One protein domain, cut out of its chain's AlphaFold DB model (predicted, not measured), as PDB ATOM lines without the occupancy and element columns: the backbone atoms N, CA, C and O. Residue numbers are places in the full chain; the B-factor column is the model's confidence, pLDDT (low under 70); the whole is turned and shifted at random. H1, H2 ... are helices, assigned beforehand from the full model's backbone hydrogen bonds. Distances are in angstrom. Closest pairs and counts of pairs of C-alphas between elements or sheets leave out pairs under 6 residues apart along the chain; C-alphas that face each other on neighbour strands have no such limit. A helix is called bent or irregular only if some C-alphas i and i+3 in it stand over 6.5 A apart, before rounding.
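What this domain is: This is residues 170 to 215 of the 349 residues of the protein "Ankyrin repeat-containing domain protein" of Metarhizium robertsii (strain ARSEF 23 / ATCC MYA-3075) (UniProt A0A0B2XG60). One long helix, H1, makes the long axis, and after it the chain folds back alongside in an open stretch, residues 197 to 206, to a short helix, H2, that packs steeply slanted on residues 176 to 184 of H1. The printed part has 46 residues, with two named helices, H1 then H2, and no named strand; its class is all helix. The whole is loose, with a radius of gyration of the C-alphas of 12.2 A, and elongated, spanning 36 by 20 by 11 A.

How they stand to each other: Read first H1, residues 175 to 196, and then H2, residues 207 to 215. They touch, with 14 pairs of C-alphas within 8 A, and H1 does so with residues 176 to 184 alone. Look for the closest C-alphas at Ala 180 and Gly 211, 5.0 A apart. The two helices run opposite ways at a steep tilt of 57 degrees. Among the backbone O i to N i+4 pairs, 17 of 18 in H1 and 2 of 5 in H2 are within hydrogen-bond range, while H2 has 3 of 6 O i to N i+3 pairs within range.

Where its parts are: Find C-alpha 175 at (-52.029, -17.182, -53.844); from there H1 runs 32.0 A to C-alpha 196 at (-32.936, -36.134, -36.431). H2 runs 13.3 A from Ile 207 to C-alpha 215 at (-60.173, -19.610, -47.190). It is neither bent nor irregular, but only just: C-alphas 210 and 213 are 6.0 A apart.

The domain as a whole: The two C-alphas farthest apart are those of Gln 172 and Gly 198, 37.0 A. The printed part has no cut, and the link from H1 to H2, 10 residues, is short. Look in the B-factor column for the model's pLDDT: its mean over the printed part is 81.4, and it is under 70 at residues 170 to 172 and 211 to 215.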
ATOM      1  N   ASP A 170     -43.794 -20.718 -57.451       63.84
ATOM      2  CA  ASP A 170     -44.009 -20.937 -58.876       63.84
ATOM      3  C   ASP A 170     -44.675 -19.693 -59.491       63.84
ATOM      4  O   ASP A 170     -45.477 -19.006 -58.857       63.84
ATOM      5  N   SER A 171     -44.352 -19.412 -60.749       62.38
ATOM      6  CA  SER A 171     -45.074 -18.443 -61.579       62.38
ATOM      7  C   SER A 171     -46.543 -18.818 -61.818       62.38
ATOM      8  O   SER A 171     -47.349 -17.929 -62.078       62.38
ATOM      9  N   GLN A 172     -46.871 -20.114 -61.739       68.75
ATOM     10  CA  GLN A 172     -48.210 -20.666 -61.973       68.75
ATOM     11  C   GLN A 172     -49.036 -20.840 -60.682       68.75
ATOM     12  O   GLN A 172     -50.219 -21.171 -60.752       68.75
ATOM     13  N   ASP A 173     -48.452 -20.621 -59.497       75.12
ATOM     14  CA  ASP A 173     -49.191 -20.740 -58.237       75.12
ATOM     15  C   ASP A 173     -50.178 -19.579 -58.055       75.12
ATOM     16  O   ASP A 173     -49.790 -18.412 -57.951       75.12
ATOM     17  N   ASN A 174     -51.461 -19.905 -57.878       81.38
ATOM     18  CA  ASN A 174     -52.400 -18.956 -57.282       81.38
ATOM     19  C   ASN A 174     -52.012 -18.681 -55.804       81.38
ATOM     20  O   ASN A 174     -51.326 -19.503 -55.184       81.38
ATOM     21  N   PRO A 175     -52.459 -17.566 -55.192       77.88
ATOM     22  CA  PRO A 175     -52.029 -17.182 -53.844       77.88
ATOM     23  C   PRO A 175     -52.293 -18.224 -52.744       77.88
ATOM     24  O   PRO A 175     -51.480 -18.338 -51.827       77.88
ATOM     25  N   SER A 176     -53.378 -19.005 -52.844       78.62
ATOM     26  CA  SER A 176     -53.695 -20.072 -51.881       78.62
ATOM     27  C   SER A 176     -52.758 -21.270 -52.051       78.62
ATOM     28  O   SER A 176     -52.163 -21.727 -51.077       78.62
ATOM     29  N   THR A 177     -52.515 -21.718 -53.290       81.62
ATOM     30  CA  THR A 177     -51.529 -22.774 -53.573       81.62
ATOM     31  C   THR A 177     -50.124 -22.358 -53.125       81.62
ATOM     32  O   THR A 177     -49.441 -23.148 -52.477       81.62
ATOM     33  N   ALA A 178     -49.711 -21.108 -53.364       78.81
ATOM     34  CA  ALA A 178     -48.432 -20.586 -52.879       78.81
ATOM     35  C   ALA A 178     -48.342 -20.597 -51.337       78.81
ATOM     36  O   ALA A 178     -47.327 -21.020 -50.779       78.81
ATOM     37  N   GLY A 179     -49.401 -20.172 -50.634       81.19
ATOM     38  CA  GLY A 179     -49.486 -20.243 -49.169       81.19
ATOM     39  C   GLY A 179     -49.405 -21.681 -48.646       81.19
ATOM     40  O   GLY A 179     -48.637 -21.977 -47.726       81.19
ATOM     41  N   ALA A 180     -50.119 -22.602 -49.295       86.94
ATOM     42  CA  ALA A 180     -50.099 -24.028 -48.995       86.94
ATOM     43  C   ALA A 180     -48.722 -24.675 -49.242       86.94
ATOM     44  O   ALA A 180     -48.253 -25.413 -48.375       86.94
ATOM     45  N   ARG A 181     -48.021 -24.358 -50.346       85.81
ATOM     46  CA  ARG A 181     -46.635 -24.816 -50.591       85.81
ATOM     47  C   ARG A 181     -45.669 -24.301 -49.518       85.81
ATOM     48  O   ARG A 181     -44.851 -25.070 -49.015       85.81
ATOM     49  N   VAL A 182     -45.780 -23.033 -49.105       86.19
ATOM     50  CA  VAL A 182     -44.938 -22.461 -48.034       86.19
ATOM     51  C   VAL A 182     -45.175 -23.174 -46.696       86.19
ATOM     52  O   VAL A 182     -44.208 -23.535 -46.020       86.19
ATOM     53  N   LYS A 183     -46.437 -23.446 -46.337       87.62
ATOM     54  CA  LYS A 183     -46.798 -24.238 -45.147       87.62
ATOM     55  C   LYS A 183     -46.266 -25.668 -45.232       87.62
ATOM     56  O   LYS A 183     -45.650 -26.141 -44.280       87.62
ATOM     57  N   LEU A 184     -46.429 -26.327 -46.380       90.31
ATOM     58  CA  LEU A 184     -45.927 -27.677 -46.629       90.31
ATOM     59  C   LEU A 184     -44.409 -27.748 -46.425       90.31
ATOM     60  O   LEU A 184     -43.923 -28.588 -45.672       90.31
ATOM     61  N   ALA A 185     -43.660 -26.814 -47.013       87.00
ATOM     62  CA  ALA A 185     -42.212 -26.739 -46.867       87.00
ATOM     63  C   ALA A 185     -41.763 -26.391 -45.430       87.00
ATOM     64  O   ALA A 185     -40.644 -26.729 -45.037       87.00
ATOM     65  N   ALA A 186     -42.588 -25.714 -44.626       88.25
ATOM     66  CA  ALA A 186     -42.318 -25.508 -43.201       88.25
ATOM     67  C   ALA A 186     -42.512 -26.811 -42.402       88.25
ATOM     68  O   ALA A 186     -41.594 -27.237 -41.701       88.25
ATOM     69  N   ILE A 187     -43.649 -27.490 -42.590       89.88
ATOM     70  CA  ILE A 187     -43.970 -28.772 -41.941       89.88
ATOM     71  C   ILE A 187     -42.928 -29.838 -42.305       89.88
ATOM     72  O   ILE A 187     -42.394 -30.512 -41.432       89.88
ATOM     73  N   GLN A 188     -42.538 -29.941 -43.578       91.38
ATOM     74  CA  GLN A 188     -41.483 -30.862 -44.005       91.38
ATOM     75  C   GLN A 188     -40.126 -30.583 -43.333       91.38
ATOM     76  O   GLN A 188     -39.379 -31.530 -43.089       91.38
ATOM     77  N   ARG A 189     -39.781 -29.321 -43.027       90.50
ATOM     78  CA  ARG A 189     -38.543 -28.982 -42.297       90.50
ATOM     79  C   ARG A 189     -38.631 -29.375 -40.824       90.50
ATOM     80  O   ARG A 189     -37.670 -29.953 -40.323       90.50
ATOM     81  N   ASP A 190     -39.770 -29.154 -40.169       91.75
ATOM     82  CA  ASP A 190     -40.034 -29.678 -38.819       91.75
ATOM     83  C   ASP A 190     -39.923 -31.212 -38.793       91.75
ATOM     84  O   ASP A 190     -39.138 -31.778 -38.034       91.75
ATOM     85  N   HIS A 191     -40.582 -31.887 -39.739       94.88
ATOM     86  CA  HIS A 191     -40.520 -33.337 -39.910       94.88
ATOM     87  C   HIS A 191     -39.096 -33.842 -40.236       94.88
ATOM     88  O   HIS A 191     -38.779 -34.997 -39.949       94.88
ATOM     89  N   ARG A 192     -38.214 -33.027 -40.842       89.50
ATOM     90  CA  ARG A 192     -36.773 -33.334 -40.989       89.50
ATOM     91  C   ARG A 192     -36.001 -33.101 -39.682       89.50
ATOM     92  O   ARG A 192     -35.096 -33.874 -39.386       89.50
ATOM     93  N   SER A 193     -36.357 -32.086 -38.894       89.50
ATOM     94  CA  SER A 193     -35.738 -31.780 -37.596       89.50
ATOM     95  C   SER A 193     -36.036 -32.857 -36.547       89.50
ATOM     96  O   SER A 193     -35.122 -33.468 -35.998       89.50
ATOM     97  N   ARG A 194     -37.316 -33.175 -36.338       88.50
ATOM     98  CA  ARG A 194     -37.789 -34.123 -35.316       88.50
ATOM     99  C   ARG A 194     -37.288 -35.550 -35.551       88.50
ATOM    100  O   ARG A 194     -36.792 -36.182 -34.622       88.50
ATOM    101  N   ARG A 195     -37.227 -36.002 -36.811       90.62
ATOM    102  CA  ARG A 195     -36.575 -37.279 -37.168       90.62
ATOM    103  C   ARG A 195     -35.075 -37.324 -36.840       90.62
ATOM    104  O   ARG A 195     -34.579 -38.395 -36.510       90.62
ATOM    105  N   ARG A 196     -34.346 -36.198 -36.885       90.06
ATOM    106  CA  ARG A 196     -32.936 -36.134 -36.431       90.06
ATOM    107  C   ARG A 196     -32.810 -36.191 -34.907       90.06
ATOM    108  O   ARG A 196     -31.793 -36.657 -34.414       90.06
ATOM    109  N   ALA A 197     -33.840 -35.760 -34.176       88.31
ATOM    110  CA  ALA A 197     -33.949 -35.920 -32.725       88.31
ATOM    111  C   ALA A 197     -34.438 -37.325 -32.296       88.31
ATOM    112  O   ALA A 197     -34.657 -37.556 -31.112       88.31
ATOM    113  N   GLY A 198     -34.617 -38.259 -33.242       87.88
ATOM    114  CA  GLY A 198     -35.115 -39.616 -32.980       87.88
ATOM    115  C   GLY A 198     -36.636 -39.721 -32.817       87.88
ATOM    116  O   GLY A 198     -37.141 -40.801 -32.523       87.88
ATOM    117  N   GLU A 199     -37.380 -38.633 -33.017       87.88
ATOM    118  CA  GLU A 199     -38.832 -38.612 -32.849       87.88
ATOM    119  C   GLU A 199     -39.554 -39.167 -34.090       87.88
ATOM    120  O   GLU A 199     -39.245 -38.816 -35.236       87.88
ATOM    121  N   THR A 200     -40.559 -40.017 -33.871       86.88
ATOM    122  CA  THR A 200     -41.478 -40.481 -34.918       86.88
ATOM    123  C   THR A 200     -42.456 -39.371 -35.292       86.88
ATOM    124  O   THR A 200     -43.120 -38.816 -34.419       86.88
ATOM    125  N   VAL A 201     -42.589 -39.074 -36.586       87.19
ATOM    126  CA  VAL A 201     -43.404 -37.950 -37.070       87.19
ATOM    127  C   VAL A 201     -44.546 -38.443 -37.958       87.19
ATOM    128  O   VAL A 201     -44.384 -39.396 -38.720       87.19
ATOM    129  N   SER A 202     -45.703 -37.790 -37.850       84.69
ATOM    130  CA  SER A 202     -46.912 -38.083 -38.623       84.69
ATOM    131  C   SER A 202     -46.742 -37.850 -40.128       84.69
ATOM    132  O   SER A 202     -45.839 -37.138 -40.575       84.69
ATOM    133  N   LEU A 203     -47.667 -38.405 -40.917       88.00
ATOM    134  CA  LEU A 203     -47.767 -38.124 -42.349       88.00
ATOM    135  C   LEU A 203     -47.884 -36.611 -42.600       88.00
ATOM    136  O   LEU A 203     -48.592 -35.897 -41.889       88.00
ATOM    137  N   THR A 204     -47.181 -36.122 -43.618       88.50
ATOM    138  CA  THR A 204     -47.245 -34.719 -44.039       88.50
ATOM    139  C   THR A 204     -48.577 -34.452 -44.763       88.50
ATOM    140  O   THR A 204     -48.900 -35.207 -45.681       88.50
ATOM    141  N   PRO A 205     -49.350 -33.408 -44.402       86.38
ATOM    142  CA  PRO A 205     -50.621 -33.092 -45.061       86.38
ATOM    143  C   PRO A 205     -50.427 -32.632 -46.512       86.38
ATOM    144  O   PRO A 205     -49.367 -32.121 -46.881       86.38
ATOM    145  N   SER A 206     -51.461 -32.786 -47.340       87.31
ATOM    146  CA  SER A 206     -51.427 -32.398 -48.756       87.31
ATOM    147  C   SER A 206     -51.608 -30.889 -48.967       87.31
ATOM    148  O   SER A 206     -52.143 -30.175 -48.116       87.31
ATOM    149  N   ILE A 207     -51.206 -30.391 -50.143       83.06
ATOM    150  CA  ILE A 207     -51.382 -28.979 -50.534       83.06
ATOM    151  C   ILE A 207     -52.864 -28.577 -50.454       83.06
ATOM    152  O   ILE A 207     -53.188 -27.535 -49.888       83.06
ATOM    153  N   SER A 208     -53.777 -29.431 -50.930       82.56
ATOM    154  CA  SER A 208     -55.224 -29.188 -50.877       82.56
ATOM    155  C   SER A 208     -55.745 -29.073 -49.441       82.56
ATOM    156  O   SER A 208     -56.545 -28.188 -49.152       82.56
ATOM    157  N   GLN A 209     -55.254 -29.911 -48.517       83.19
ATOM    158  CA  GLN A 209     -55.596 -29.801 -47.094       83.19
ATOM    159  C   GLN A 209     -55.101 -28.471 -46.503       83.19
ATOM    160  O   GLN A 209     -55.828 -27.825 -45.757       83.19
ATOM    161  N   LEU A 210     -53.894 -28.026 -46.865       82.38
ATOM    162  CA  LEU A 210     -53.290 -26.793 -46.346       82.38
ATOM    163  C   LEU A 210     -53.902 -25.501 -46.918       82.38
ATOM    164  O   LEU A 210     -53.909 -24.484 -46.221       82.38
ATOM    165  N   GLY A 211     -54.417 -25.528 -48.153       68.50
ATOM    166  CA  GLY A 211     -55.059 -24.377 -48.800       68.50
ATOM    167  C   GLY A 211     -56.475 -24.084 -48.288       68.50
ATOM    168  O   GLY A 211     -56.851 -22.921 -48.148       68.50
ATOM    169  N   VAL A 212     -57.253 -25.120 -47.944       58.53
ATOM    170  CA  VAL A 212     -58.649 -24.967 -47.479       58.53
ATOM    171  C   VAL A 212     -58.749 -24.177 -46.167       58.53
ATOM    172  O   VAL A 212     -59.651 -23.354 -46.020       58.53
ATOM    173  N   PHE A 213     -57.796 -24.340 -45.241       52.31
ATOM    174  CA  PHE A 213     -57.788 -23.584 -43.978       52.31
ATOM    175  C   PHE A 213     -57.585 -22.069 -44.157       52.31
ATOM    176  O   PHE A 213     -57.974 -21.300 -43.283       52.31
ATOM    177  N   GLU A 214     -56.993 -21.619 -45.268       50.47
ATOM    178  CA  GLU A 214     -56.736 -20.193 -45.522       50.47
ATOM    179  C   GLU A 214     -57.995 -19.459 -46.018       50.47
ATOM    180  O   GLU A 214     -58.195 -18.292 -45.694       50.47
ATOM    181  N   ALA A 215     -58.896 -20.158 -46.720       44.12
ATOM    182  CA  ALA A 215     -60.173 -19.610 -47.190       44.12
ATOM    183  C   ALA A 215     -61.174 -19.306 -46.053       44.12
ATOM    184  O   ALA A 215     -62.122 -18.550 -46.250       44.12
TER     185      ALA A 215